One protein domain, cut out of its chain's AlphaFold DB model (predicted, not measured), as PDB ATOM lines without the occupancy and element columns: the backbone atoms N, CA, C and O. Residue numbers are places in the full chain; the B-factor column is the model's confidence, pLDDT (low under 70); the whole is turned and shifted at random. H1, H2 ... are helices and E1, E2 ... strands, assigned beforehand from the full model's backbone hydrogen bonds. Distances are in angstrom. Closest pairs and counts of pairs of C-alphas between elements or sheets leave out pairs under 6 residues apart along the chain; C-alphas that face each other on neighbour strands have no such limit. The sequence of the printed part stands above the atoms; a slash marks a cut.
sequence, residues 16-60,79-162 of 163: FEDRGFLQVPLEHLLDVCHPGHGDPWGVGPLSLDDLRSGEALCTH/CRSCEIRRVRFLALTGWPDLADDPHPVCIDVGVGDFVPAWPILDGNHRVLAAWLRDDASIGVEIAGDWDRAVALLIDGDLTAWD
ATOM      1  N   PHE A  16     -18.720  22.611 -33.413       49.62
ATOM      2  CA  PHE A  16     -18.204  21.626 -34.346       49.62
ATOM      3  C   PHE A  16     -19.144  20.432 -34.307       49.62
ATOM      4  O   PHE A  16     -19.178  19.697 -33.317       49.62
ATOM      5  N   GLU A  17     -19.939  20.262 -35.353       55.12
ATOM      6  CA  GLU A  17     -20.605  18.983 -35.570       55.12
ATOM      7  C   GLU A  17     -19.608  18.005 -36.200       55.12
ATOM      8  O   GLU A  17     -18.673  18.425 -36.887       55.12
ATOM      9  N   ASP A  18     -19.811  16.699 -35.994       51.94
ATOM     10  CA  ASP A  18     -18.912  15.599 -36.407       51.94
ATOM     11  C   ASP A  18     -18.615  15.534 -37.931       51.94
ATOM     12  O   ASP A  18     -17.970  14.600 -38.409       51.94
ATOM     13  N   ARG A  19     -19.086  16.512 -38.715       56.78
ATOM     14  CA  ARG A  19     -18.987  16.614 -40.176       56.78
ATOM     15  C   ARG A  19     -18.335  17.903 -40.705       56.78
ATOM     16  O   ARG A  19     -18.320  18.084 -41.914       56.78
ATOM     17  N   GLY A  20     -17.754  18.752 -39.851       61.72
ATOM     18  CA  GLY A  20     -16.986  19.928 -40.304       61.72
ATOM     19  C   GLY A  20     -17.814  21.195 -40.552       61.72
ATOM     20  O   GLY A  20     -17.395  22.063 -41.312       61.72
ATOM     21  N   PHE A  21     -18.975  21.309 -39.907       77.06
ATOM     22  CA  PHE A  21     -19.818  22.506 -39.957       77.06
ATOM     23  C   PHE A  21     -19.493  23.482 -38.824       77.06
ATOM     24  O   PHE A  21     -19.050  23.074 -37.746       77.06
ATOM     25  N   LEU A  22     -19.761  24.764 -39.071       86.56
ATOM     26  CA  LEU A  22     -19.567  25.870 -38.145       86.56
ATOM     27  C   LEU A  22     -20.868  26.666 -38.000       86.56
ATOM     28  O   LEU A  22     -21.396  27.170 -38.985       86.56
ATOM     29  N   GLN A  23     -21.376  26.817 -36.777       90.06
ATOM     30  CA  GLN A  23     -22.442  27.784 -36.494       90.06
ATOM     31  C   GLN A  23     -21.825  29.176 -36.307       90.06
ATOM     32  O   GLN A  23     -21.006  29.355 -35.404       90.06
ATOM     33  N   VAL A  24     -22.229  30.151 -37.126       92.00
ATOM     34  CA  VAL A  24     -21.677  31.518 -37.122       92.00
ATOM     35  C   VAL A  24     -22.764  32.556 -36.805       92.00
ATOM     36  O   VAL A  24     -23.925  32.352 -37.186       92.00
ATOM     37  N   PRO A  25     -22.438  33.671 -36.119       95.69
ATOM     38  CA  PRO A  25     -23.276  34.868 -36.102       95.69
ATOM     39  C   PRO A  25     -23.678  35.258 -37.528       95.69
ATOM     40  O   PRO A  25     -22.822  35.410 -38.402       95.69
ATOM     41  N   LEU A  26     -24.980  35.424 -37.778       96.25
ATOM     42  CA  LEU A  26     -25.441  35.801 -39.115       96.25
ATOM     43  C   LEU A  26     -24.912  37.190 -39.499       96.25
ATOM     44  O   LEU A  26     -24.543  37.401 -40.648       96.25
ATOM     45  N   GLU A  27     -24.833  38.111 -38.537       96.94
ATOM     46  CA  GLU A  27     -24.313  39.466 -38.744       96.94
ATOM     47  C   GLU A  27     -22.872  39.476 -39.275       96.94
ATOM     48  O   GLU A  27     -22.616  40.138 -40.274       96.94
ATOM     49  N   HIS A  28     -21.973  38.652 -38.724       96.06
ATOM     50  CA  HIS A  28     -20.587  38.571 -39.202       96.06
ATOM     51  C   HIS A  28     -20.509  38.043 -40.640       96.06
ATOM     52  O   HIS A  28     -19.765  38.572 -41.463       96.06
ATOM     53  N   LEU A  29     -21.315  37.029 -40.982       95.88
ATOM     54  CA  LEU A  29     -21.387  36.540 -42.360       95.88
ATOM     55  C   LEU A  29     -21.917  37.619 -43.315       95.88
ATOM     56  O   LEU A  29     -21.433  37.738 -44.439       95.88
ATOM     57  N   LEU A  30     -22.913  38.398 -42.888       96.75
ATOM     58  CA  LEU A  30     -23.474  39.483 -43.690       96.75
ATOM     59  C   LEU A  30     -22.489  40.650 -43.858       96.75
ATOM     60  O   LEU A  30     -22.479  41.255 -44.929       96.75
ATOM     61  N   ASP A  31     -21.647  40.935 -42.866       95.56
ATOM     62  CA  ASP A  31     -20.587  41.946 -42.965       95.56
ATOM     63  C   ASP A  31     -19.506  41.548 -43.984       95.56
ATOM     64  O   ASP A  31     -19.031  42.393 -44.742       95.56
ATOM     65  N   VAL A  32     -19.175  40.254 -44.058       93.75
ATOM     66  CA  VAL A  32     -18.257  39.693 -45.067       93.75
ATOM     67  C   VAL A  32     -18.911  39.669 -46.452       93.75
ATOM     68  O   VAL A  32     -18.324  40.088 -47.450       93.75
ATOM     69  N   CYS A  33     -20.139  39.159 -46.539       93.81
ATOM     70  CA  CYS A  33     -20.851  38.992 -47.799       93.81
ATOM     71  C   CYS A  33     -22.370  39.001 -47.600       93.81
ATOM     72  O   CYS A  33     -22.987  38.002 -47.235       93.81
ATOM     73  N   HIS A  34     -23.004  40.128 -47.922       97.06
ATOM     74  CA  HIS A  34     -24.456  40.277 -47.849       97.06
ATOM     75  C   HIS A  34     -25.114  39.994 -49.217       97.06
ATOM     76  O   HIS A  34     -25.071  40.874 -50.086       97.06
ATOM     77  N   PRO A  35     -25.816  38.859 -49.448       96.50
ATOM     78  CA  PRO A  35     -26.418  38.557 -50.759       96.50
ATOM     79  C   PRO A  35     -27.421  39.615 -51.230       96.50
ATOM     80  O   PRO A  35     -27.525  39.901 -52.417       96.50
ATOM     81  N   GLY A  36     -28.132  40.245 -50.291       94.38
ATOM     82  CA  GLY A  36     -29.058  41.339 -50.592       94.38
ATOM     83  C   GLY A  36     -28.386  42.611 -51.127       94.38
ATOM     84  O   GLY A  36     -29.035  43.373 -51.833       94.38
ATOM     85  N   HIS A  37     -27.099  42.842 -50.850       94.75
ATOM     86  CA  HIS A  37     -26.375  44.032 -51.315       94.75
ATOM     87  C   HIS A  37     -25.391  43.715 -52.444       94.75
ATOM     88  O   HIS A  37     -25.259  44.513 -53.367       94.75
ATOM     89  N   GLY A  38     -24.730  42.555 -52.387       91.50
ATOM     90  CA  GLY A  38     -23.710  42.140 -53.352       91.50
ATOM     91  C   GLY A  38     -24.246  41.664 -54.703       91.50
ATOM     92  O   GLY A  38     -23.463  41.494 -55.628       91.50
ATOM     93  N   ASP A  39     -25.564  41.468 -54.819       91.94
ATOM     94  CA  ASP A  39     -26.250  41.052 -56.050       91.94
ATOM     95  C   ASP A  39     -25.609  39.831 -56.753       91.94
ATOM     96  O   ASP A  39     -25.276  39.889 -57.941       91.94
ATOM     97  N   PRO A  40     -25.463  38.683 -56.059       91.94
ATOM     98  CA  PRO A  40     -24.822  37.496 -56.632       91.94
ATOM     99  C   PRO A  40     -25.591  36.896 -57.823       91.94
ATOM    100  O   PRO A  40     -25.077  36.024 -58.520       91.94
ATOM    101  N   TRP A  41     -26.825  37.348 -58.066       90.69
ATOM    102  CA  TRP A  41     -27.677  36.887 -59.163       90.69
ATOM    103  C   TRP A  41     -27.752  37.872 -60.338       90.69
ATOM    104  O   TRP A  41     -28.334  37.530 -61.366       90.69
ATOM    105  N   GLY A  42     -27.203  39.086 -60.218       90.31
ATOM    106  CA  GLY A  42     -27.319  40.120 -61.253       90.31
ATOM    107  C   GLY A  42     -28.755  40.620 -61.467       90.31
ATOM    108  O   GLY A  42     -29.130  40.970 -62.587       90.31
ATOM    109  N   VAL A  43     -29.582  40.609 -60.417       88.12
ATOM    110  CA  VAL A  43     -31.001  41.023 -60.421       88.12
ATOM    111  C   VAL A  43     -31.229  42.358 -59.705       88.12
ATOM    112  O   VAL A  43     -32.379  42.756 -59.459       88.12
ATOM    113  N   GLY A  44     -30.139  43.049 -59.378       90.44
ATOM    114  CA  GLY A  44     -30.087  44.222 -58.523       90.44
ATOM    115  C   GLY A  44     -30.216  43.871 -57.033       90.44
ATOM    116  O   GLY A  44     -30.781  42.832 -56.685       90.44
ATOM    117  N   PRO A  45     -29.789  44.775 -56.131       93.88
ATOM    118  CA  PRO A  45     -29.906  44.584 -54.685       93.88
ATOM    119  C   PRO A  45     -31.331  44.230 -54.227       93.88
ATOM    120  O   PRO A  45     -32.316  44.732 -54.778       93.88
ATOM    121  N   LEU A  46     -31.439  43.375 -53.211       92.69
ATOM    122  CA  LEU A  46     -32.679  42.945 -52.567       92.69
ATOM    123  C   LEU A  46     -32.712  43.447 -51.119       92.69
ATOM    124  O   LEU A  46     -31.945  42.990 -50.272       92.69
ATOM    125  N   SER A  47     -33.625  44.370 -50.834       93.69
ATOM    126  CA  SER A  47     -33.887  44.883 -49.487       93.69
ATOM    127  C   SER A  47     -34.842  43.976 -48.699       93.69
ATOM    128  O   SER A  47     -35.583  43.178 -49.277       93.69
ATOM    129  N   LEU A  48     -34.910  44.144 -47.372       94.00
ATOM    130  CA  LEU A  48     -35.954  43.494 -46.564       94.00
ATOM    131  C   LEU A  48     -37.361  43.856 -47.049       94.00
ATOM    132  O   LEU A  48     -38.251  43.011 -47.001       94.00
ATOM    133  N   ASP A  49     -37.566  45.078 -47.539       92.81
ATOM    134  CA  ASP A  49     -38.865  45.507 -48.056       92.81
ATOM    135  C   ASP A  49     -39.222  44.785 -49.360       92.81
ATOM    136  O   ASP A  49     -40.370  44.366 -49.519       92.81
ATOM    137  N   ASP A  50     -38.259  44.532 -50.256       90.19
ATOM    138  CA  ASP A  50     -38.472  43.678 -51.437       90.19
ATOM    139  C   ASP A  50     -38.930  42.270 -51.021       90.19
ATOM    140  O   ASP A  50     -39.896  41.717 -51.553       90.19
ATOM    141  N   LEU A  51     -38.250  41.698 -50.027       90.75
ATOM    142  CA  LEU A  51     -38.502  40.344 -49.538       90.75
ATOM    143  C   LEU A  51     -39.837  40.226 -48.782       90.75
ATOM    144  O   LEU A  51     -40.516  39.200 -48.883       90.75
ATOM    145  N   ARG A  52     -40.235  41.268 -48.044       89.75
ATOM    146  CA  ARG A  52     -41.477  41.316 -47.251       89.75
ATOM    147  C   ARG A  52     -42.703  41.661 -48.086       89.75
ATOM    148  O   ARG A  52     -43.736  41.015 -47.918       89.75
ATOM    149  N   SER A  53     -42.597  42.666 -48.960       82.38
ATOM    150  CA  SER A  53     -43.712  43.156 -49.789       82.38
ATOM    151  C   SER A  53     -44.243  42.072 -50.715       82.38
ATOM    152  O   SER A  53     -45.449  41.963 -50.916       82.38
ATOM    153  N   GLY A  54     -43.348  41.199 -51.178       66.44
ATOM    154  CA  GLY A  54     -43.725  39.861 -51.550       66.44
ATOM    155  C   GLY A  54     -44.677  39.777 -52.731       66.44
ATOM    156  O   GLY A  54     -45.606  38.988 -52.657       66.44
ATOM    157  N   GLU A  55     -44.443  40.519 -53.807       58.06
ATOM    158  CA  GLU A  55     -45.061  40.277 -55.112       58.06
ATOM    159  C   GLU A  55     -44.428  41.209 -56.147       58.06
ATOM    160  O   GLU A  55     -44.715  42.399 -56.206       58.06
ATOM    161  N   ALA A  56     -43.581  40.662 -57.011       55.47
ATOM    162  CA  ALA A  56     -43.355  41.261 -58.315       55.47
ATOM    163  C   ALA A  56     -43.889  40.252 -59.328       55.47
ATOM    164  O   ALA A  56     -43.340  39.157 -59.450       55.47
ATOM    165  N   LEU A  57     -45.010  40.606 -59.963       62.25
ATOM    166  CA  LEU A  57     -45.739  39.845 -60.982       62.25
ATOM    167  C   LEU A  57     -44.771  39.109 -61.914       62.25
ATOM    168  O   LEU A  57     -44.222  39.679 -62.851       62.25
ATOM    169  N   CYS A  58     -44.537  37.837 -61.618       69.12
ATOM    170  CA  CYS A  58     -43.688  36.973 -62.412       69.12
ATOM    171  C   CYS A  58     -44.589  36.026 -63.183       69.12
ATOM    172  O   CYS A  58     -45.410  35.333 -62.579       69.12
ATOM    173  N   THR A  59     -44.431  35.989 -64.500       67.19
ATOM    174  CA  THR A  59     -45.156  35.064 -65.377       67.19
ATOM    175  C   THR A  59     -44.601  33.641 -65.311       67.19
ATOM    176  O   THR A  59     -45.248  32.725 -65.817       67.19
ATOM    177  N   HIS A  60     -43.440  33.431 -64.670       69.19
ATOM    178  CA  HIS A  60     -42.895  32.096 -64.444       69.19
ATOM    179  C   HIS A  60     -43.806  31.286 -63.523       69.19
ATOM    180  O   HIS A  60     -44.220  31.741 -62.443       69.19
ATOM    181  N   CYS A  79     -34.269  35.789 -62.710       84.94
ATOM    182  CA  CYS A  79     -35.414  36.692 -62.607       84.94
ATOM    183  C   CYS A  79     -35.554  37.197 -61.169       84.94
ATOM    184  O   CYS A  79     -35.794  36.396 -60.265       84.94
ATOM    185  N   ARG A  80     -35.507  38.522 -60.963       88.00
ATOM    186  CA  ARG A  80     -35.637  39.167 -59.640       88.00
ATOM    187  C   ARG A  80     -36.793  38.604 -58.808       88.00
ATOM    188  O   ARG A  80     -36.612  38.223 -57.656       88.00
ATOM    189  N   SER A  81     -37.979  38.504 -59.405       86.81
ATOM    190  CA  SER A  81     -39.166  37.978 -58.727       86.81
ATOM    191  C   SER A  81     -39.052  36.500 -58.349       86.81
ATOM    192  O   SER A  81     -39.597  36.091 -57.323       86.81
ATOM    193  N   CYS A  82     -38.369  35.688 -59.166       85.25
ATOM    194  CA  CYS A  82     -38.113  34.283 -58.852       85.25
ATOM    195  C   CYS A  82     -37.153  34.152 -57.672       85.25
ATOM    196  O   CYS A  82     -37.409  33.338 -56.788       85.25
ATOM    197  N   GLU A  83     -36.104  34.976 -57.615       90.06
ATOM    198  CA  GLU A  83     -35.167  34.951 -56.490       90.06
ATOM    199  C   GLU A  83     -35.857  35.375 -55.186       90.06
ATOM    200  O   GLU A  83     -35.786  34.644 -54.199       90.06
ATOM    201  N   ILE A  84     -36.657  36.453 -55.200       91.00
ATOM    202  CA  ILE A  84     -37.494  36.845 -54.049       91.00
ATOM    203  C   ILE A  84     -38.417  35.691 -53.621       91.00
ATOM    204  O   ILE A  84     -38.538  35.395 -52.431       91.00
ATOM    205  N   ARG A  85     -39.063  35.003 -54.574       87.81
ATOM    206  CA  ARG A  85     -39.958  33.869 -54.283       87.81
ATOM    207  C   ARG A  85     -39.214  32.707 -53.621       87.81
ATOM    208  O   ARG A  85     -39.739  32.153 -52.659       87.81
ATOM    209  N   ARG A  86     -38.016  32.352 -54.096       88.69
ATOM    210  CA  ARG A  86     -37.182  31.284 -53.512       88.69
ATOM    211  C   ARG A  86     -36.752  31.617 -52.084       88.69
ATOM    212  O   ARG A  86     -36.887  30.776 -51.204       88.69
ATOM    213  N   VAL A  87     -36.321  32.855 -51.839       93.12
ATOM    214  CA  VAL A  87     -35.945  33.330 -50.495       93.12
ATOM    215  C   VAL A  87     -37.131  33.246 -49.540       93.12
ATOM    216  O   VAL A  87     -37.013  32.692 -48.452       93.12
ATOM    217  N   ARG A  88     -38.303  33.735 -49.960       91.12
ATOM    218  CA  ARG A  88     -39.522  33.661 -49.142       91.12
ATOM    219  C   ARG A  88     -39.968  32.228 -48.894       91.12
ATOM    220  O   ARG A  88     -40.387  31.925 -47.784       91.12
ATOM    221  N   PHE A  89     -39.884  31.362 -49.904       89.19
ATOM    222  CA  PHE A  89     -40.179  29.942 -49.743       89.19
ATOM    223  C   PHE A  89     -39.307  29.349 -48.634       89.19
ATOM    224  O   PHE A  89     -39.855  28.858 -47.654       89.19
ATOM    225  N   LEU A  90     -37.984  29.520 -48.711       93.12
ATOM    226  CA  LEU A  90     -37.047  29.042 -47.688       93.12
ATOM    227  C   LEU A  90     -37.291  29.673 -46.309       93.12
ATOM    228  O   LEU A  90     -37.215  28.978 -45.302       93.12
ATOM    229  N   ALA A  91     -37.629  30.961 -46.239       93.00
ATOM    230  CA  ALA A  91     -37.945  31.619 -44.973       93.00
ATOM    231  C   ALA A  91     -39.220  31.053 -44.315       93.00
ATOM    232  O   ALA A  91     -39.317  31.023 -43.091       93.00
ATOM    233  N   LEU A  92     -40.190  30.591 -45.110       90.56
ATOM    234  CA  LEU A  92     -41.447  30.021 -44.619       90.56
ATOM    235  C   LEU A  92     -41.348  28.524 -44.318       90.56
ATOM    236  O   LEU A  92     -41.931  28.060 -43.340       90.56
ATOM    237  N   THR A  93     -40.659  27.760 -45.164       89.62
ATOM    238  CA  THR A  93     -40.580  26.295 -45.053       89.62
ATOM    239  C   THR A  93     -39.366  25.818 -44.273       89.62
ATOM    240  O   THR A  93     -39.327  24.659 -43.871       89.62
ATOM    241  N   GLY A  94     -38.375  26.688 -44.081       89.25
ATOM    242  CA  GLY A  94     -37.051  26.297 -43.628       89.25
ATOM    243  C   GLY A  94     -36.306  25.461 -44.670       89.25
ATOM    244  O   GLY A  94     -36.733  25.303 -45.818       89.25
ATOM    245  N   TRP A  95     -35.176  24.926 -44.229       90.06
ATOM    246  CA  TRP A  95     -34.352  23.924 -44.896       90.06
ATOM    247  C   TRP A  95     -33.926  22.892 -43.839       90.06
ATOM    248  O   TRP A  95     -34.090  23.169 -42.646       90.06
ATOM    249  N   PRO A  96     -33.459  21.696 -44.240       82.12
ATOM    250  CA  PRO A  96     -32.989  20.693 -43.289       82.12
ATOM    251  C   PRO A  96     -31.860  21.226 -42.399       82.12
ATOM    252  O   PRO A  96     -31.142  22.152 -42.776       82.12
ATOM    253  N   ASP A  97     -31.688  20.609 -41.232       74.38
ATOM    254  CA  ASP A  97     -30.514  20.854 -40.395       74.38
ATOM    255  C   ASP A  97     -29.234  20.446 -41.142       74.38
ATOM    256  O   ASP A  97     -29.262  19.557 -41.990       74.38
ATOM    257  N   LEU A  98     -28.093  21.062 -40.815       69.12
ATOM    258  CA  LEU A  98     -26.825  20.883 -41.548       69.12
ATOM    259  C   LEU A  98     -26.380  19.429 -41.683       69.12
ATOM    260  O   LEU A  98     -25.880  19.031 -42.730       69.12
ATOM    261  N   ALA A  99     -26.584  18.621 -40.642       67.56
ATOM    262  CA  ALA A  99     -26.244  17.202 -40.664       67.56
ATOM    263  C   ALA A  99     -27.030  16.400 -41.724       67.56
ATOM    264  O   ALA A  99     -26.552  15.350 -42.172       67.56
ATOM    265  N   ASP A 100     -28.198  16.905 -42.125       76.06
ATOM    266  CA  ASP A 100     -29.144  16.273 -43.041       76.06
ATOM    267  C   ASP A 100     -29.348  17.066 -44.348       76.06
ATOM    268  O   ASP A 100     -29.987  16.551 -45.270       76.06
ATOM    269  N   ASP A 101     -28.817  18.292 -44.463       77.94
ATOM    270  CA  ASP A 101     -28.899  19.102 -45.683       77.94
ATOM    271  C   ASP A 101     -27.859  18.602 -46.702       77.94
ATOM    272  O   ASP A 101     -26.655  18.718 -46.468       77.94
ATOM    273  N   PRO A 102     -28.277  18.056 -47.861       74.25
ATOM    274  CA  PRO A 102     -27.343  17.674 -48.918       74.25
ATOM    275  C   PRO A 102     -26.651  18.878 -49.583       74.25
ATOM    276  O   PRO A 102     -25.738  18.680 -50.384       74.25
ATOM    277  N   HIS A 103     -27.097  20.104 -49.292       80.06
ATOM    278  CA  HIS A 103     -26.607  21.351 -49.870       80.06
ATOM    279  C   HIS A 103     -26.465  22.437 -48.785       80.06
ATOM    280  O   HIS A 103     -27.213  23.415 -48.827       80.06
ATOM    281  N   PRO A 104     -25.567  22.292 -47.794       85.69
ATOM    282  CA  PRO A 104     -25.389  23.292 -46.740       85.69
ATOM    283  C   PRO A 104     -24.973  24.658 -47.316       85.69
ATOM    284  O   PRO A 104     -24.534  24.768 -48.460       85.69
ATOM    285  N   VAL A 105     -25.097  25.725 -46.519       93.31
ATOM    286  CA  VAL A 105     -24.479  27.010 -46.889       93.31
ATOM    287  C   VAL A 105     -22.967  26.812 -46.886       93.31
ATOM    288  O   VAL A 105     -22.415  26.440 -45.857       93.31
ATOM    289  N   CYS A 106     -22.306  27.046 -48.013       93.62
ATOM    290  CA  CYS A 106     -20.881  26.774 -48.179       93.62
ATOM    291  C   CYS A 106     -20.127  28.084 -48.418       93.62
ATOM    292  O   CYS A 106     -20.491  28.846 -49.319       93.62
ATOM    293  N   ILE A 107     -19.096  28.340 -47.613       94.69
ATOM    294  CA  ILE A 107     -18.306  29.574 -47.625       94.69
ATOM    295  C   ILE A 107     -16.842  29.244 -47.914       94.69
ATOM    296  O   ILE A 107     -16.252  28.431 -47.209       94.69
ATOM    297  N   ASP A 108     -16.248  29.902 -48.906       94.75
ATOM    298  CA  ASP A 108     -14.803  29.913 -49.146       94.75
ATOM    299  C   ASP A 108     -14.205  31.206 -48.590       94.75
ATOM    300  O   ASP A 108     -14.542  32.302 -49.042       94.75
ATOM    301  N   VAL A 109     -13.325  31.084 -47.598       93.56
ATOM    302  CA  VAL A 109     -12.607  32.230 -47.012       93.56
ATOM    303  C   VAL A 109     -11.237  32.461 -47.663       93.56
ATOM    304  O   VAL A 109     -10.500  33.367 -47.276       93.56
ATOM    305  N   GLY A 110     -10.880  31.668 -48.673       92.06
ATOM    306  CA  GLY A 110      -9.586  31.733 -49.335       92.06
ATOM    307  C   GLY A 110      -8.466  31.043 -48.553       92.06
ATOM    308  O   GLY A 110      -8.671  30.520 -47.461       92.06
ATOM    309  N   VAL A 111      -7.263  31.001 -49.136       90.25
ATOM    310  CA  VAL A 111      -6.071  30.356 -48.552       90.25
ATOM    311  C   VAL A 111      -4.839  31.192 -48.871       90.25
ATOM    312  O   VAL A 111      -4.569  31.463 -50.045       90.25
ATOM    313  N   GLY A 112      -4.072  31.557 -47.839       88.62
ATOM    314  CA  GLY A 112      -2.983  32.528 -47.980       88.62
ATOM    315  C   GLY A 112      -3.487  33.803 -48.662       88.62
ATOM    316  O   GLY A 112      -4.621  34.218 -48.439       88.62
ATOM    317  N   ASP A 113      -2.694  34.351 -49.576       89.12
ATOM    318  CA  ASP A 113      -3.001  35.605 -50.277       89.12
ATOM    319  C   ASP A 113      -4.189  35.511 -51.266       89.12
ATOM    320  O   ASP A 113      -4.563  36.500 -51.897       89.12
ATOM    321  N   PHE A 114      -4.766  34.323 -51.491       90.69
ATOM    322  CA  PHE A 114      -5.952  34.188 -52.337       90.69
ATOM    323  C   PHE A 114      -7.220  34.453 -51.526       90.69
ATOM    324  O   PHE A 114      -7.483  33.751 -50.550       90.69
ATOM    325  N   VAL A 115      -8.037  35.395 -52.003       90.12
ATOM    326  CA  VAL A 115      -9.339  35.751 -51.430       90.12
ATOM    327  C   VAL A 115     -10.397  35.754 -52.544       90.12
ATOM    328  O   VAL A 115     -10.210  36.437 -53.560       90.12
ATOM    329  N   PRO A 116     -11.498  34.986 -52.422       91.31
ATOM    330  CA  PRO A 116     -12.528  34.941 -53.451       91.31
ATOM    331  C   PRO A 116     -13.333  36.244 -53.493       91.31
ATOM    332  O   PRO A 116     -13.699  36.809 -52.468       91.31
ATOM    333  N   ALA A 117     -13.679  36.700 -54.699       91.44
ATOM    334  CA  ALA A 117     -14.487  37.912 -54.877       91.44
ATOM    335  C   ALA A 117     -15.917  37.778 -54.318       91.44
ATOM    336  O   ALA A 117     -16.535  38.776 -53.954       91.44
ATOM    337  N   TRP A 118     -16.448  36.552 -54.275       95.12
ATOM    338  CA  TRP A 118     -17.716  36.227 -53.630       95.12
ATOM    339  C   TRP A 118     -17.543  34.964 -52.771       95.12
ATOM    340  O   TRP A 118     -17.325  33.894 -53.342       95.12
ATOM    341  N   PRO A 119     -17.627  35.063 -51.433       94.69
ATOM    342  CA  PRO A 119     -17.294  33.950 -50.533       94.69
ATOM    343  C   PRO A 119     -18.336  32.831 -50.501       94.69
ATOM    344  O   PRO A 119     -18.000  31.679 -50.252       94.69
ATOM    345  N   ILE A 120     -19.615  33.144 -50.744       96.25
ATOM    346  CA  ILE A 120     -20.696  32.151 -50.666       96.25
ATOM    347  C   ILE A 120     -20.711  31.314 -51.948       96.25
ATOM    348  O   ILE A 120     -21.226  31.757 -52.980       96.25
ATOM    349  N   LEU A 121     -20.199  30.086 -51.863       93.38
ATOM    350  CA  LEU A 121     -20.190  29.111 -52.955       93.38
ATOM    351  C   LEU A 121     -21.588  28.544 -53.224       93.38
ATOM    352  O   LEU A 121     -21.983  28.379 -54.377       93.38
ATOM    353  N   ASP A 122     -22.345  28.275 -52.157       92.69
ATOM    354  CA  ASP A 122     -23.743  27.847 -52.213       92.69
ATOM    355  C   ASP A 122     -24.523  28.362 -50.993       92.69
ATOM    356  O   ASP A 122     -23.964  28.600 -49.924       92.69
ATOM    357  N   GLY A 123     -25.836  28.540 -51.144       94.94
ATOM    358  CA  GLY A 123     -26.724  28.924 -50.049       94.94
ATOM    359  C   GLY A 123     -27.055  30.414 -49.948       94.94
ATOM    360  O   GLY A 123     -27.656  30.819 -48.954       94.94
ATOM    361  N   ASN A 124     -26.772  31.228 -50.973       97.00
ATOM    362  CA  ASN A 124     -27.128  32.660 -51.000       97.00
ATOM    363  C   ASN A 124     -28.605  32.922 -50.632       97.00
ATOM    364  O   ASN A 124     -28.908  33.843 -49.872       97.00
ATOM    365  N   HIS A 125     -29.540  32.093 -51.119       95.62
ATOM    366  CA  HIS A 125     -30.960  32.224 -50.767       95.62
ATOM    367  C   HIS A 125     -31.257  31.868 -49.314       95.62
ATOM    368  O   HIS A 125     -32.142  32.483 -48.729       95.62
ATOM    369  N   ARG A 126     -30.539  30.896 -48.733       96.31
ATOM    370  CA  ARG A 126     -30.686  30.505 -47.322       96.31
ATOM    371  C   ARG A 126     -30.156  31.595 -46.398       96.31
ATOM    372  O   ARG A 126     -30.838  31.940 -45.445       96.31
ATOM    373  N   VAL A 127     -29.009  32.195 -46.725       97.56
ATOM    374  CA  VAL A 127     -28.469  33.356 -45.996       97.56
ATOM    375  C   VAL A 127     -29.472  34.509 -46.023       97.56
ATOM    376  O   VAL A 127     -29.822  35.060 -44.983       97.56
ATOM    377  N   LEU A 128     -30.019  34.829 -47.200       96.94
ATOM    378  CA  LEU A 128     -30.997  35.910 -47.315       96.94
ATOM    379  C   LEU A 128     -32.343  35.572 -46.646       96.94
ATOM    380  O   LEU A 128     -33.013  36.460 -46.121       96.94
ATOM    381  N   ALA A 129     -32.736  34.297 -46.629       96.50
ATOM    382  CA  ALA A 129     -33.911  33.823 -45.904       96.50
ATOM    383  C   ALA A 129     -33.707  33.901 -44.385       96.50
ATOM    384  O   ALA A 129     -34.621  34.325 -43.686       96.50
ATOM    385  N   ALA A 130     -32.516  33.559 -43.885       97.19
ATOM    386  CA  ALA A 130     -32.158  33.702 -42.477       97.19
ATOM    387  C   ALA A 130     -32.203  35.171 -42.037       97.19
ATOM    388  O   ALA A 130     -32.791  35.497 -41.009       97.19
ATOM    389  N   TRP A 131     -31.701  36.075 -42.883       97.81
ATOM    390  CA  TRP A 131     -31.805  37.517 -42.658       97.81
ATOM    391  C   TRP A 131     -33.258  38.003 -42.643       97.81
ATOM    392  O   TRP A 131     -33.656  38.765 -41.766       97.81
ATOM    393  N   LEU A 132     -34.094  37.518 -43.569       96.75
ATOM    394  CA  LEU A 132     -35.524  37.836 -43.589       96.75
ATOM    395  C   LEU A 132     -36.254  37.365 -42.317       96.75
ATOM    396  O   LEU A 132     -37.197  38.031 -41.884       96.75
ATOM    397  N   ARG A 133     -35.838  36.230 -41.741       96.50
ATOM    398  CA  ARG A 133     -36.370  35.678 -40.485       96.50
ATOM    399  C   ARG A 133     -35.815  36.341 -39.226       96.50
ATOM    400  O   ARG A 133     -36.348  36.065 -38.156       96.50
ATOM    401  N   ASP A 134     -34.819  37.218 -39.361       96.62
ATOM    402  CA  ASP A 134     -34.086  37.811 -38.236       96.62
ATOM    403  C   ASP A 134     -33.382  36.742 -37.375       96.62
ATOM    404  O   ASP A 134     -33.397  36.778 -36.144       96.62
ATOM    405  N   ASP A 135     -32.794  35.731 -38.027       96.25
ATOM    406  CA  ASP A 135     -32.059  34.678 -37.330       96.25
ATOM    407  C   ASP A 135     -30.750  35.222 -36.740       96.25
ATOM    408  O   ASP A 135     -29.965  35.877 -37.420       96.25
ATOM    409  N   ALA A 136     -30.448  34.866 -35.489       95.88
ATOM    410  CA  ALA A 136     -29.203  35.285 -34.836       95.88
ATOM    411  C   ALA A 136     -27.949  34.590 -35.401       95.88
ATOM    412  O   ALA A 136     -26.833  35.092 -35.280       95.88
ATOM    413  N   SER A 137     -28.109  33.395 -35.968       94.31
ATOM    414  CA  SER A 137     -26.995  32.586 -36.459       94.31
ATOM    415  C   SER A 137     -27.434  31.683 -37.598       94.31
ATOM    416  O   SER A 137     -28.604  31.310 -37.694       94.31
ATOM    417  N   ILE A 138     -26.475  31.294 -38.426       93.06
ATOM    418  CA  ILE A 138     -26.644  30.314 -39.490       93.06
ATOM    419  C   ILE A 138     -25.462  29.356 -39.431       93.06
ATOM    420  O   ILE A 138     -24.364  29.755 -39.049       93.06
ATOM    421  N   GLY A 139     -25.679  28.089 -39.757       91.44
ATOM    422  CA  GLY A 139     -24.557  27.174 -39.871       91.44
ATOM    423  C   GLY A 139     -24.091  27.036 -41.307       91.44
ATOM    424  O   GLY A 139     -24.875  27.156 -42.253       91.44
ATOM    425  N   VAL A 140     -22.788  26.838 -41.438       91.88
ATOM    426  CA  VAL A 140     -22.062  26.868 -42.699       91.88
ATOM    427  C   VAL A 140     -21.032  25.744 -42.758       91.88
ATOM    428  O   VAL A 140     -20.504  25.299 -41.739       91.88
ATOM    429  N   GLU A 141     -20.734  25.295 -43.965       91.38
ATOM    430  CA  GLU A 141     -19.537  24.533 -44.297       91.38
ATOM    431  C   GLU A 141     -18.434  25.507 -44.721       91.38
ATOM    432  O   GLU A 141     -18.692  26.448 -45.476       91.38
ATOM    433  N   ILE A 142     -17.215  25.282 -44.232       91.31
ATOM    434  CA  ILE A 142     -16.064  26.149 -44.496       91.31
ATOM    435  C   ILE A 142     -15.102  25.463 -45.463       91.31
ATOM    436  O   ILE A 142     -14.628  24.356 -45.210       91.31
ATOM    437  N   ALA A 143     -14.760  26.173 -46.529       91.06
ATOM    438  CA  ALA A 143     -13.612  25.920 -47.379       91.06
ATOM    439  C   ALA A 143     -12.560  27.020 -47.162       91.06
ATOM    440  O   ALA A 143     -12.895  28.177 -46.906       91.06
ATOM    441  N   GLY A 144     -11.284  26.653 -47.277       91.50
ATOM    442  CA  GLY A 144     -10.168  27.588 -47.159       91.50
ATOM    443  C   GLY A 144      -9.411  27.493 -45.832       91.50
ATOM    444  O   GLY A 144      -9.319  26.421 -45.230       91.50
ATOM    445  N   ASP A 145      -8.806  28.606 -45.425       92.00
ATOM    446  CA  ASP A 145      -7.998  28.729 -44.215       92.00
ATOM    447  C   ASP A 145      -8.883  28.806 -42.964       92.00
ATOM    448  O   ASP A 145      -9.725  29.692 -42.810       92.00
ATOM    449  N   TRP A 146      -8.674  27.859 -42.051       89.88
ATOM    450  CA  TRP A 146      -9.468  27.751 -40.837       89.88
ATOM    451  C   TRP A 146      -9.283  28.941 -39.887       89.88
ATOM    452  O   TRP A 146     -10.257  29.404 -39.293       89.88
ATOM    453  N   ASP A 147      -8.061  29.455 -39.751       91.44
ATOM    454  CA  ASP A 147      -7.773  30.554 -38.829       91.44
ATOM    455  C   ASP A 147      -8.424  31.845 -39.335       91.44
ATOM    456  O   ASP A 147      -9.056  32.573 -38.564       91.44
ATOM    457  N   ARG A 148      -8.384  32.068 -40.654       91.88
ATOM    458  CA  ARG A 148      -9.118  33.163 -41.296       91.88
ATOM    459  C   ARG A 148     -10.631  33.009 -41.113       91.88
ATOM    460  O   ARG A 148     -11.302  33.986 -40.791       91.88
ATOM    461  N   ALA A 149     -11.184  31.803 -41.269       92.25
ATOM    462  CA  ALA A 149     -12.616  31.570 -41.063       92.25
ATOM    463  C   ALA A 149     -13.066  31.915 -39.638       92.25
ATOM    464  O   ALA A 149     -14.119  32.530 -39.465       92.25
ATOM    465  N   VAL A 150     -12.273  31.556 -38.624       91.69
ATOM    466  CA  VAL A 150     -12.550  31.922 -37.229       91.69
ATOM    467  C   VAL A 150     -12.487  33.437 -37.046       91.69
ATOM    468  O   VAL A 150     -13.454  34.014 -36.550       91.69
ATOM    469  N   ALA A 151     -11.416  34.088 -37.503       92.81
ATOM    470  CA  ALA A 151     -11.253  35.535 -37.361       92.81
ATOM    471  C   ALA A 151     -12.430  36.311 -37.983       92.81
ATOM    472  O   ALA A 151     -13.036  37.168 -37.344       92.81
ATOM    473  N   LEU A 152     -12.821  35.952 -39.205       92.88
ATOM    474  CA  LEU A 152     -13.889  36.636 -39.929       92.88
ATOM    475  C   LEU A 152     -15.279  36.314 -39.390       92.88
ATOM    476  O   LEU A 152     -16.066  37.209 -39.097       92.88
ATOM    477  N   LEU A 153     -15.611  35.024 -39.317       92.94
ATOM    478  CA  LEU A 153     -16.993  34.590 -39.140       92.94
ATOM    479  C   LEU A 153     -17.359  34.436 -37.669       92.94
ATOM    480  O   LEU A 153     -18.535  34.530 -37.338       92.94
ATOM    481  N   ILE A 154     -16.390  34.216 -36.778       90.94
ATOM    482  CA  ILE A 154     -16.631  34.071 -35.337       90.94
ATOM    483  C   ILE A 154     -16.263  35.344 -34.590       90.94
ATOM    484  O   ILE A 154     -17.093  35.834 -33.826       90.94
ATOM    485  N   ASP A 155     -15.077  35.896 -34.839       91.44
ATOM    486  CA  ASP A 155     -14.594  37.072 -34.106       91.44
ATOM    487  C   ASP A 155     -15.070  38.401 -34.723       91.44
ATOM    488  O   ASP A 155     -15.055  39.427 -34.040       91.44
ATOM    489  N   GLY A 156     -15.534  38.386 -35.980       89.81
ATOM    490  CA  GLY A 156     -15.991  39.583 -36.694       89.81
ATOM    491  C   GLY A 156     -14.845  40.506 -37.126       89.81
ATOM    492  O   GLY A 156     -15.059  41.694 -37.372       89.81
ATOM    493  N   ASP A 157     -13.615  39.991 -37.191       92.12
ATOM    494  CA  ASP A 157     -12.435  40.754 -37.583       92.12
ATOM    495  C   ASP A 157     -12.293  40.806 -39.106       92.12
ATOM    496  O   ASP A 157     -11.629  39.977 -39.727       92.12
ATOM    497  N   LEU A 158     -12.899  41.826 -39.712       88.31
ATOM    498  CA  LEU A 158     -12.839  42.044 -41.158       88.31
ATOM    499  C   LEU A 158     -11.423  42.341 -41.684       88.31
ATOM    500  O   LEU A 158     -11.213  42.255 -42.890       88.31
ATOM    501  N   THR A 159     -10.445  42.666 -40.827       87.62
ATOM    502  CA  THR A 159      -9.067  42.917 -41.289       87.62
ATOM    503  C   THR A 159      -8.385  41.649 -41.795       87.62
ATOM    504  O   THR A 159      -7.552  41.724 -42.692       87.62
ATOM    505  N   ALA A 160      -8.837  40.479 -41.335       81.06
ATOM    506  CA  ALA A 160      -8.362  39.182 -41.805       81.06
ATOM    507  C   ALA A 160      -8.757  38.864 -43.266       81.06
ATOM    508  O   ALA A 160      -8.337  37.835 -43.802       81.06
ATOM    509  N   TRP A 161      -9.584  39.709 -43.901       78.62
ATOM    510  CA  TRP A 161      -9.978  39.580 -45.308       78.62
ATOM    511  C   TRP A 161      -8.944  40.174 -46.278       78.62
ATOM    512  O   TRP A 161      -8.900  39.765 -47.435       78.62
ATOM    513  N   ASP A 162      -8.128  41.130 -45.819       73.69
ATOM    514  CA  ASP A 162      -7.206  41.914 -46.658       73.69
ATOM    515  C   ASP A 162      -5.730  41.462 -46.563       73.69
ATOM    516  O   ASP A 162      -4.893  41.969 -47.317       73.69
TER     517      ASP A 162
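This is residues 16 to 60 and 79 to 162 of the 163 residues of an uncharacterized protein of Nocardioides sp. Leaf285 (UniProt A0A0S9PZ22). A small, strongly twisted sheet of four strands makes one part of the body, with H1 and H6 on one face and H5 on the other, and H5 stands in the middle of the domain as the link to a group of crossed helices. H3 and H4 pack on H5 to make the end away from the sheet, the short H2 packs on H5 too, and at the opposite end the short H7 packs on H6. The printed part has 129 residues with seven named helices and four named strands, in the order E1 H1 H2 H3 H4 E2 E3 H5 E4 H6 H7; the class is mixed, helices and strands. The sheet is mixed, in the order E1, E4, E2, E3, with E4 and E2 parallel and the other neighbours antiparallel. The whole is compact, with a radius of gyration of the C-alphas of 14.8 A and spans of 45 by 31 by 22 A.

E4, residues 137 to 143, is an inner strand with staggered pairing: residues 137 to 141 pair with the edge strand E1, residues 21 to 25, and residues 141 to 143 with E2, residues 106 to 108. E1 and E4 are antiparallel at 133 degrees, with N 22 and O 140 2.8 A apart, within hydrogen-bond range. E4 and E2 are parallel at 54 degrees, with N 107 and O 141 2.9 A apart, within that range. E2 and the edge strand E3, residues 120 to 122, form an antiparallel hairpin, with N 121 and O 106 2.8 A apart, again within range. The sheet is only just strongly twisted, its C-alphas lying up to 4.3 A off the best plane. H6, residues 146 to 154, is on the sheet at a height of 8.3 A, only just over E4, with 3 of its C-alphas falling on that strand; it runs along the strands, at 19 degrees to E4 on the local plane. H1, residues 26 to 32, is on the same face, over none of the strands, and touches H6 at a steep tilt of 62 degrees, opposite ways; their closest C-alphas, of His 28 and Leu 153, are 5.4 A apart. H5, residues 124 to 133, is on the opposite face at a height of 7.3 A, also over none of the strands, and is the hub, touching four helices. It touches H4, residues 80 to 93, at a steep tilt of 60 degrees, the same way; the closest C-alphas, of Ala 91 and Ala 129, are 4.7 A apart. H5 and H1 only just touch, with 3 pairs of C-alphas within 8 A, the closest being Leu 26 and Trp 131 at 7.5 A. H3, residues 48 to 53, touches residues 84 to 88 of H4, about perpendicular at 88 degrees, with the C-alphas of Leu 51 and Ile 84 closest at 5.8 A. H3 and H5 only just touch, with 3 pairs of C-alphas within 8 A, the closest being Leu 48 and Leu 132 at 6.4 A. H2, residues 35 to 38, touches H5, the C-alphas of Pro 35 and Asn 124 being closest at 5.9 A. H7, residues 158 to 161, touches H6, with the C-alphas of Leu 152 and Leu 158 closest at 5.6 A. H5 and H6 are apart. Every O i to N i+4 pair is within hydrogen-bond range in H1, H3, H4, H5 and H6; H2 and H7 are too short for such a pair.

E1 begins at C-alpha 21, (-19.818, 22.506, -39.957). H4, the longest helix, is 20.1 A from first to last C-alpha, and E4, the longest strand, is 18.5 A. H5 is 14.3 A long and begins at C-alpha 124, (-27.128, 32.660, -51.000). H7 ends at C-alpha 161, (-9.978, 39.580, -45.308).

The C-alphas of Thr 59 and Asp 147 are the two farthest apart, at 46.1 A. Residues 61 to 78 are not printed, and C-alphas 60 and 79 across the cut are 9.0 A apart. The links H4 to E2 and E2 to E3 are long. The mean pLDDT of the printed part is 87.8; residues 16 to 20, 54 to 60 and 98 to 99 are under 70.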